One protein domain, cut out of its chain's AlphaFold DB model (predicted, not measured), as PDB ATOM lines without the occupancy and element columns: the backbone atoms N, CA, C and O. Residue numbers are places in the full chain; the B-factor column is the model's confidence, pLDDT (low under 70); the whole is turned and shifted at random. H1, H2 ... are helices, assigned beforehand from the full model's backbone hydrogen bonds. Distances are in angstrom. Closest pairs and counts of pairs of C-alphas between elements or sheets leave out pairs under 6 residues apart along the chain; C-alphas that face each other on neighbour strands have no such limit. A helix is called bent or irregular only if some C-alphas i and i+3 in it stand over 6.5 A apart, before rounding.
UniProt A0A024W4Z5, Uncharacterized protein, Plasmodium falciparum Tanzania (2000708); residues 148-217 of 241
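AT A GLANCE: This is residues 148 to 217 of the 241 residues of an uncharacterized protein of Plasmodium falciparum Tanzania (2000708) (UniProt A0A024W4Z5). Three helices stand side by side in one flat row, running alternately opposite ways, with H2 in the middle and H1 and H3 on its two sides. H3 is the longest helix, and residues 212 to 217, at its far end, stick out past the others. The printed part has 70 residues with three named helices, in the order H1, H2, H3, and no named strand; the class is all helix. It is only just loose, close to compact, with a radius of gyration of the C-alphas of 13.4 A, and spans 43 by 26 by 11 A.

HOW THE PARTS SIT: Begin with H1, residues 148 to 164, and H2, residues 171 to 183: they touch as a helical hairpin, at a shallow tilt of 21 degrees, opposite ways. Their closest C-alphas, those of Ile 150 and Leu 182, are 6.0 A apart. Next look at H3, residues 190 to 216, which forms a helical hairpin with H2, opposite ways at a shallow tilt of 3 degrees, though H3's line is a rough one. H3 touches H2 with residues 193 to 204 alone; the closest C-alphas, those of Glu 177 and Trp 200, are 5.2 A apart. H1 and H3 are apart. Every O i to N i+4 pair is within hydrogen-bond range in H1 and H2, and 20 of 23 are in H3.

IN THESE COORDINATES: Find C-alpha 148 at (313.339, 233.362, 476.385); from there H1 runs 24.3 A to C-alpha 164. H2 starts at C-alpha 171, (328.892, 241.752, 463.159), and runs 18.5 A to C-alpha 183. H3 covers 36.0 A from C-alpha 190 to C-alpha 216 at (341.974, 251.351, 452.436). It has a kink of 53 degrees near residue 197 and is irregular: C-alphas 196 and 199 are 7.0 A apart.

THE WHOLE: The C-alphas farthest apart, those of Asn 148 and Gly 217, are 43.3 A apart. The printed part has no cut, and both links, H1 to H2 and H2 to H3, are short, with 6 residues each. Mean pLDDT of the printed part is 92.6, and no printed residue is under 70.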
ATOM      1  N   ASN A 148     314.154 232.815 477.467       92.25
ATOM      2  CA  ASN A 148     313.339 233.362 476.385       92.25
ATOM      3  C   ASN A 148     313.526 234.877 476.244       92.25
ATOM      4  O   ASN A 148     313.614 235.366 475.120       92.25
ATOM      5  N   ASP A 149     313.648 235.618 477.348       89.44
ATOM      6  CA  ASP A 149     313.925 237.058 477.289       89.44
ATOM      7  C   ASP A 149     315.282 237.344 476.648       89.44
ATOM      8  O   ASP A 149     315.396 238.261 475.833       89.44
ATOM      9  N   ILE A 150     316.304 236.552 476.989       91.88
ATOM     10  CA  ILE A 150     317.642 236.656 476.393       91.88
ATOM     11  C   ILE A 150     317.559 236.392 474.893       91.88
ATOM     12  O   ILE A 150     318.032 237.208 474.104       91.88
ATOM     13  N   ARG A 151     316.916 235.291 474.491       94.19
ATOM     14  CA  ARG A 151     316.776 234.911 473.081       94.19
ATOM     15  C   ARG A 151     316.016 235.966 472.281       94.19
ATOM     16  O   ARG A 151     316.470 236.357 471.213       94.19
ATOM     17  N   ASN A 152     314.911 236.479 472.815       94.69
ATOM     18  CA  ASN A 152     314.110 237.505 472.151       94.69
ATOM     19  C   ASN A 152     314.887 238.818 471.999       94.69
ATOM     20  O   ASN A 152     314.909 239.395 470.914       94.69
ATOM     21  N   LYS A 153     315.565 239.280 473.059       92.19
ATOM     22  CA  LYS A 153     316.400 240.493 473.002       92.19
ATOM     23  C   LYS A 153     317.561 240.336 472.023       92.19
ATOM     24  O   LYS A 153     317.872 241.291 471.316       92.19
ATOM     25  N   LEU A 154     318.187 239.162 471.988       95.19
ATOM     26  CA  LEU A 154     319.280 238.856 471.072       95.19
ATOM     27  C   LEU A 154     318.801 238.834 469.618       95.19
ATOM     28  O   LEU A 154     319.412 239.484 468.782       95.19
ATOM     29  N   ASN A 155     317.688 238.160 469.328       95.62
ATOM     30  CA  ASN A 155     317.125 238.106 467.978       95.62
ATOM     31  C   ASN A 155     316.779 239.508 467.461       95.62
ATOM     32  O   ASN A 155     317.190 239.868 466.368       95.62
ATOM     33  N   LEU A 156     316.150 240.348 468.293       94.81
ATOM     34  CA  LEU A 156     315.873 241.743 467.934       94.81
ATOM     35  C   LEU A 156     317.142 242.553 467.633       94.81
ATOM     36  O   LEU A 156     317.103 243.476 466.823       94.81
ATOM     37  N   TYR A 157     318.254 242.254 468.304       93.94
ATOM     38  CA  TYR A 157     319.538 242.903 468.045       93.94
ATOM     39  C   TYR A 157     320.171 242.407 466.739       93.94
ATOM     40  O   TYR A 157     320.626 243.217 465.935       93.94
ATOM     41  N   ILE A 158     320.129 241.094 466.498       94.75
ATOM     42  CA  ILE A 158     320.590 240.466 465.254       94.75
ATOM     43  C   ILE A 158     319.826 241.026 464.051       94.75
ATOM     44  O   ILE A 158     320.447 241.394 463.055       94.75
ATOM     45  N   ASP A 159     318.501 241.137 464.153       94.69
ATOM     46  CA  ASP A 159     317.656 241.671 463.083       94.69
ATOM     47  C   ASP A 159     318.046 243.112 462.734       94.69
ATOM     48  O   ASP A 159     318.187 243.441 461.559       94.69
ATOM     49  N   ARG A 160     318.304 243.958 463.742       93.00
ATOM     50  CA  ARG A 160     318.757 245.344 463.527       93.00
ATOM     51  C   ARG A 160     320.116 245.407 462.837       93.00
ATOM     52  O   ARG A 160     320.236 246.088 461.830       93.00
ATOM     53  N   ILE A 161     321.108 244.652 463.316       91.94
ATOM     54  CA  ILE A 161     322.448 244.660 462.701       91.94
ATOM     55  C   ILE A 161     322.403 244.177 461.251       91.94
ATOM     56  O   ILE A 161     323.065 244.748 460.386       91.94
ATOM     57  N   ASN A 162     321.625 243.128 460.972       91.38
ATOM     58  CA  ASN A 162     321.508 242.599 459.617       91.38
ATOM     59  C   ASN A 162     320.829 243.587 458.657       91.38
ATOM     60  O   ASN A 162     321.129 243.551 457.466       91.38
ATOM     61  N   ILE A 163     319.937 244.451 459.159       92.56
ATOM     62  CA  ILE A 163     319.336 245.544 458.383       92.56
ATOM     63  C   ILE A 163     320.344 246.680 458.173       92.56
ATOM     64  O   ILE A 163     320.441 247.196 457.062       92.56
ATOM     65  N   ASP A 164     321.097 247.051 459.211       89.69
ATOM     66  CA  ASP A 164     322.005 248.202 459.178       89.69
ATOM     67  C   ASP A 164     323.214 247.973 458.253       89.69
ATOM     68  O   ASP A 164     323.518 248.819 457.412       89.69
ATOM     69  N   ASN A 165     323.911 246.835 458.383       86.75
ATOM     70  CA  ASN A 165     325.032 246.487 457.505       86.75
ATOM     71  C   ASN A 165     325.187 244.959 457.340       86.75
ATOM     72  O   ASN A 165     325.870 244.306 458.136       86.75
ATOM     73  N   PRO A 166     324.603 244.355 456.286       88.19
ATOM     74  CA  PRO A 166     324.630 242.905 456.101       88.19
ATOM     75  C   PRO A 166     326.034 242.350 455.816       88.19
ATOM     76  O   PRO A 166     326.304 241.193 456.160       88.19
ATOM     77  N   ASN A 167     326.915 243.171 455.235       88.25
ATOM     78  CA  ASN A 167     328.260 242.792 454.796       88.25
ATOM     79  C   ASN A 167     329.348 243.104 455.837       88.25
ATOM     80  O   ASN A 167     330.528 242.931 455.545       88.25
ATOM     81  N   ASP A 168     328.966 243.545 457.036       91.31
ATOM     82  CA  ASP A 168     329.904 243.767 458.134       91.31
ATOM     83  C   ASP A 168     330.550 242.439 458.565       91.31
ATOM     84  O   ASP A 168     329.873 241.516 459.035       91.31
ATOM     85  N   THR A 169     331.871 242.344 458.421       91.19
ATOM     86  CA  THR A 169     332.665 241.168 458.807       91.19
ATOM     87  C   THR A 169     332.711 240.969 460.323       91.19
ATOM     88  O   THR A 169     332.806 239.837 460.798       91.19
ATOM     89  N   CYS A 170     332.567 242.046 461.096       95.00
ATOM     90  CA  CYS A 170     332.698 242.063 462.551       95.00
ATOM     91  C   CYS A 170     331.363 241.889 463.284       95.00
ATOM     92  O   CYS A 170     331.339 241.816 464.516       95.00
ATOM     93  N   LYS A 171     330.239 241.789 462.563       94.88
ATOM     94  CA  LYS A 171     328.892 241.752 463.159       94.88
ATOM     95  C   LYS A 171     328.705 240.661 464.212       94.88
ATOM     96  O   LYS A 171     328.097 240.903 465.251       94.88
ATOM     97  N   TYR A 172     329.248 239.466 463.976       95.25
ATOM     98  CA  TYR A 172     329.086 238.336 464.893       95.25
ATOM     99  C   TYR A 172     329.828 238.536 466.217       95.25
ATOM    100  O   TYR A 172     329.366 238.039 467.241       95.25
ATOM    101  N   LEU A 173     330.917 239.311 466.223       96.12
ATOM    102  CA  LEU A 173     331.626 239.668 467.454       96.12
ATOM    103  C   LEU A 173     330.765 240.591 468.322       96.12
ATOM    104  O   LEU A 173     330.617 240.332 469.514       96.12
ATOM    105  N   GLY A 174     330.101 241.580 467.713       94.00
ATOM    106  CA  GLY A 174     329.128 242.425 468.415       94.00
ATOM    107  C   GLY A 174     327.913 241.635 468.925       94.00
ATOM    108  O   GLY A 174     327.444 241.848 470.043       94.00
ATOM    109  N   ILE A 175     327.428 240.658 468.148       95.75
ATOM    110  CA  ILE A 175     326.340 239.753 468.565       95.75
ATOM    111  C   ILE A 175     326.753 238.910 469.781       95.75
ATOM    112  O   ILE A 175     325.977 238.796 470.733       95.75
ATOM    113  N   GLU A 176     327.953 238.325 469.783       96.12
ATOM    114  CA  GLU A 176     328.438 237.520 470.912       96.12
ATOM    115  C   GLU A 176     328.752 238.370 472.150       96.12
ATOM    116  O   GLU A 176     328.472 237.931 473.269       96.12
ATOM    117  N   GLU A 177     329.242 239.602 471.984       95.88
ATOM    118  CA  GLU A 177     329.369 240.560 473.085       95.88
ATOM    119  C   GLU A 177     328.004 240.819 473.735       95.88
ATOM    120  O   GLU A 177     327.838 240.628 474.943       95.88
ATOM    121  N   TYR A 178     326.996 241.177 472.938       95.44
ATOM    122  CA  TYR A 178     325.663 241.473 473.452       95.44
ATOM    123  C   TYR A 178     325.002 240.251 474.104       95.44
ATOM    124  O   TYR A 178     324.401 240.347 475.178       95.44
ATOM    125  N   LYS A 179     325.169 239.068 473.507       95.81
ATOM    126  CA  LYS A 179     324.739 237.795 474.096       95.81
ATOM    127  C   LYS A 179     325.423 237.534 475.437       95.81
ATOM    128  O   LYS A 179     324.742 237.153 476.385       95.81
ATOM    129  N   CYS A 180     326.730 237.766 475.538       95.50
ATOM    130  CA  CYS A 180     327.484 237.642 476.784       95.50
ATOM    131  C   CYS A 180     326.955 238.599 477.867       95.50
ATOM    132  O   CYS A 180     326.753 238.194 479.013       95.50
ATOM    133  N   LEU A 181     326.668 239.853 477.506       93.31
ATOM    134  CA  LEU A 181     326.101 240.834 478.433       93.31
ATOM    135  C   LEU A 181     324.728 240.382 478.953       93.31
ATOM    136  O   LEU A 181     324.452 240.468 480.153       93.31
ATOM    137  N   LEU A 182     323.866 239.866 478.071       92.06
ATOM    138  CA  LEU A 182     322.532 239.387 478.439       92.06
ATOM    139  C   LEU A 182     322.570 238.170 479.374       92.06
ATOM    140  O   LEU A 182     321.808 238.136 480.342       92.06
ATOM    141  N   THR A 183     323.447 237.195 479.111       91.50
ATOM    142  CA  THR A 183     323.574 235.974 479.928       91.50
ATOM    143  C   THR A 183     324.210 236.233 481.291       91.50
ATOM    144  O   THR A 183     323.910 235.528 482.253       91.50
ATOM    145  N   HIS A 184     325.048 237.264 481.413       90.31
ATOM    146  CA  HIS A 184     325.611 237.706 482.691       90.31
ATOM    147  C   HIS A 184     324.799 238.795 483.391       90.31
ATOM    148  O   HIS A 184     325.226 239.311 484.420       90.31
ATOM    149  N   SER A 185     323.581 239.067 482.914       87.50
ATOM    150  CA  SER A 185     322.653 239.999 483.557       87.50
ATOM    151  C   SER A 185     323.281 241.373 483.789       87.50
ATOM    152  O   SER A 185     323.280 241.894 484.908       87.50
ATOM    153  N   PHE A 186     323.798 241.976 482.712       86.75
ATOM    154  CA  PHE A 186     324.425 243.303 482.747       86.75
ATOM    155  C   PHE A 186     323.546 244.372 483.405       86.75
ATOM    156  O   PHE A 186     324.061 245.304 484.009       86.75
ATOM    157  N   HIS A 187     322.219 244.225 483.334       80.88
ATOM    158  CA  HIS A 187     321.260 245.138 483.955       80.88
ATOM    159  C   HIS A 187     321.248 245.077 485.490       80.88
ATOM    160  O   HIS A 187     320.778 246.016 486.124       80.88
ATOM    161  N   MET A 188     321.745 243.994 486.096       79.94
ATOM    162  CA  MET A 188     321.899 243.878 487.549       79.94
ATOM    163  C   MET A 188     323.310 244.193 488.026       79.94
ATOM    164  O   MET A 188     323.480 244.798 489.081       79.94
ATOM    165  N   ASN A 189     324.316 243.720 487.293       80.38
ATOM    166  CA  ASN A 189     325.717 243.875 487.661       80.38
ATOM    167  C   ASN A 189     326.540 244.151 486.401       80.38
ATOM    168  O   ASN A 189     327.046 243.237 485.738       80.38
ATOM    169  N   THR A 190     326.633 245.437 486.065       84.19
ATOM    170  CA  THR A 190     327.349 245.944 484.890       84.19
ATOM    171  C   THR A 190     328.835 245.620 484.968       84.19
ATOM    172  O   THR A 190     329.391 245.105 484.006       84.19
ATOM    173  N   ASN A 191     329.466 245.840 486.124       84.06
ATOM    174  CA  ASN A 191     330.908 245.668 486.301       84.06
ATOM    175  C   ASN A 191     331.355 244.227 486.030       84.06
ATOM    176  O   ASN A 191     332.232 244.000 485.197       84.06
ATOM    177  N   VAL A 192     330.713 243.245 486.671       83.50
ATOM    178  CA  VAL A 192     331.060 241.825 486.481       83.50
ATOM    179  C   VAL A 192     330.761 241.366 485.054       83.50
ATOM    180  O   VAL A 192     331.529 240.598 484.475       83.50
ATOM    181  N   SER A 193     329.659 241.834 484.465       88.25
ATOM    182  CA  SER A 193     329.319 241.501 483.076       88.25
ATOM    183  C   SER A 193     330.355 242.058 482.102       88.25
ATOM    184  O   SER A 193     330.861 241.320 481.261       88.25
ATOM    185  N   ASN A 194     330.750 243.320 482.274       89.88
ATOM    186  CA  ASN A 194     331.767 243.966 481.450       89.88
ATOM    187  C   ASN A 194     333.110 243.240 481.555       89.88
ATOM    188  O   ASN A 194     333.707 242.930 480.531       89.88
ATOM    189  N   GLN A 195     333.548 242.871 482.762       89.38
ATOM    190  CA  GLN A 195     334.787 242.104 482.951       89.38
ATOM    191  C   GLN A 195     334.792 240.778 482.177       89.38
ATOM    192  O   GLN A 195     335.829 240.366 481.663       89.38
ATOM    193  N   LYS A 196     333.642 240.103 482.062       90.19
ATOM    194  CA  LYS A 196     333.533 238.839 481.315       90.19
ATOM    195  C   LYS A 196     333.429 239.038 479.804       90.19
ATOM    196  O   LYS A 196     333.917 238.196 479.046       90.19
ATOM    197  N   CYS A 197     332.784 240.117 479.370       95.12
ATOM    198  CA  CYS A 197     332.426 240.331 477.969       95.12
ATOM    199  C   CYS A 197     333.392 241.251 477.212       95.12
ATOM    200  O   CYS A 197     333.412 241.198 475.986       95.12
ATOM    201  N   VAL A 198     334.264 241.994 477.907       95.19
ATOM    202  CA  VAL A 198     335.258 242.905 477.302       95.19
ATOM    203  C   VAL A 198     336.172 242.218 476.286       95.19
ATOM    204  O   VAL A 198     336.633 242.850 475.343       95.19
ATOM    205  N   LYS A 199     336.396 240.906 476.417       96.31
ATOM    206  CA  LYS A 199     337.144 240.132 475.420       96.31
ATOM    207  C   LYS A 199     336.519 240.229 474.023       96.31
ATOM    208  O   LYS A 199     337.242 240.423 473.061       96.31
ATOM    209  N   TRP A 200     335.191 240.153 473.917       97.25
ATOM    210  CA  TRP A 200     334.493 240.211 472.632       97.25
ATOM    211  C   TRP A 200     334.515 241.616 472.052       97.25
ATOM    212  O   TRP A 200     334.705 241.772 470.852       97.25
ATOM    213  N   PHE A 201     334.408 242.622 472.918       96.12
ATOM    214  CA  PHE A 201     334.591 244.012 472.527       96.12
ATOM    215  C   PHE A 201     336.000 244.263 471.966       96.12
ATOM    216  O   PHE A 201     336.153 244.890 470.922       96.12
ATOM    217  N   ASN A 202     337.038 243.716 472.604       97.69
ATOM    218  CA  ASN A 202     338.412 243.837 472.113       97.69
ATOM    219  C   ASN A 202     338.587 243.188 470.733       97.69
ATOM    220  O   ASN A 202     339.148 243.820 469.840       97.69
ATOM    221  N   GLU A 203     338.071 241.971 470.537       97.50
ATOM    222  CA  GLU A 203     338.078 241.304 469.227       97.50
ATOM    223  C   GLU A 203     337.290 242.110 468.182       97.50
ATOM    224  O   GLU A 203     337.724 242.248 467.041       97.50
ATOM    225  N   TYR A 204     336.150 242.693 468.565       96.19
ATOM    226  CA  TYR A 204     335.347 243.536 467.681       96.19
ATOM    227  C   TYR A 204     336.130 244.764 467.197       96.19
ATOM    228  O   TYR A 204     336.153 245.043 465.999       96.19
ATOM    229  N   ILE A 205     336.821 245.467 468.099       96.56
ATOM    230  CA  ILE A 205     337.646 246.632 467.742       96.56
ATOM    231  C   ILE A 205     338.829 246.232 466.852       96.56
ATOM    232  O   ILE A 205     339.114 246.926 465.876       96.56
ATOM    233  N   GLN A 206     339.489 245.105 467.140       96.50
ATOM    234  CA  GLN A 206     340.556 244.577 466.281       96.50
ATOM    235  C   GLN A 206     340.031 244.252 464.881       96.50
ATOM    236  O   GLN A 206     340.609 244.688 463.889       96.50
ATOM    237  N   CYS A 207     338.882 243.582 464.797       97.06
ATOM    238  CA  CYS A 207     338.232 243.280 463.531       97.06
ATOM    239  C   CYS A 207     337.879 244.552 462.746       97.06
ATOM    240  O   CYS A 207     338.089 244.600 461.538       97.06
ATOM    241  N   LYS A 208     337.397 245.612 463.410       95.62
ATOM    242  CA  LYS A 208     337.094 246.886 462.738       95.62
ATOM    243  C   LYS A 208     338.327 247.562 462.162       95.62
ATOM    244  O   LYS A 208     338.273 248.093 461.053       95.62
ATOM    245  N   TRP A 209     339.447 247.506 462.876       95.69
ATOM    246  CA  TRP A 209     340.717 247.965 462.327       95.69
ATOM    247  C   TRP A 209     341.161 247.117 461.127       95.69
ATOM    248  O   TRP A 209     341.617 247.658 460.118       95.69
ATOM    249  N   ASP A 210     340.971 245.801 461.194       96.12
ATOM    250  CA  ASP A 210     341.309 244.883 460.109       96.12
ATOM    251  C   ASP A 210     340.422 245.066 458.865       96.12
ATOM    252  O   ASP A 210     340.909 245.026 457.737       96.12
ATOM    253  N   GLU A 211     339.133 245.340 459.048       94.44
ATOM    254  CA  GLU A 211     338.218 245.726 457.972       94.44
ATOM    255  C   GLU A 211     338.692 247.031 457.314       94.44
ATOM    256  O   GLU A 211     338.795 247.129 456.089       94.44
ATOM    257  N   GLN A 212     339.062 248.025 458.125       94.94
ATOM    258  CA  GLN A 212     339.529 249.315 457.636       94.94
ATOM    259  C   GLN A 212     340.848 249.197 456.859       94.94
ATOM    260  O   GLN A 212     340.949 249.725 455.750       94.94
ATOM    261  N   LYS A 213     341.857 248.492 457.386       96.12
ATOM    262  CA  LYS A 213     343.160 248.352 456.709       96.12
ATOM    263  C   LYS A 213     343.029 247.640 455.359       96.12
ATOM    264  O   LYS A 213     343.710 248.030 454.414       96.12
ATOM    265  N   LEU A 214     342.124 246.662 455.248       93.88
ATOM    266  CA  LEU A 214     341.839 245.968 453.990       93.88
ATOM    267  C   LEU A 214     341.122 246.878 452.990       93.88
ATOM    268  O   LEU A 214     341.527 246.943 451.832       93.88
ATOM    269  N   ASN A 215     340.114 247.630 453.436       93.75
ATOM    270  CA  ASN A 215     339.346 248.525 452.568       93.75
ATOM    271  C   ASN A 215     340.178 249.701 452.031       93.75
ATOM    272  O   ASN A 215     339.990 250.113 450.888       93.75
ATOM    273  N   PHE A 216     341.105 250.234 452.832       95.44
ATOM    274  CA  PHE A 216     341.974 251.351 452.436       95.44
ATOM    275  C   PHE A 216     343.332 250.916 451.863       95.44
ATOM    276  O   PHE A 216     344.116 251.769 451.450       95.44
ATOM    277  N   GLY A 217     343.621 249.611 451.819       95.38
ATOM    278  CA  GLY A 217     344.873 249.081 451.275       95.38
ATOM    279  C   GLY A 217     346.112 249.450 452.097       95.38
ATOM    280  O   GLY A 217     347.191 249.637 451.535       95.38
TER     281      GLY A 217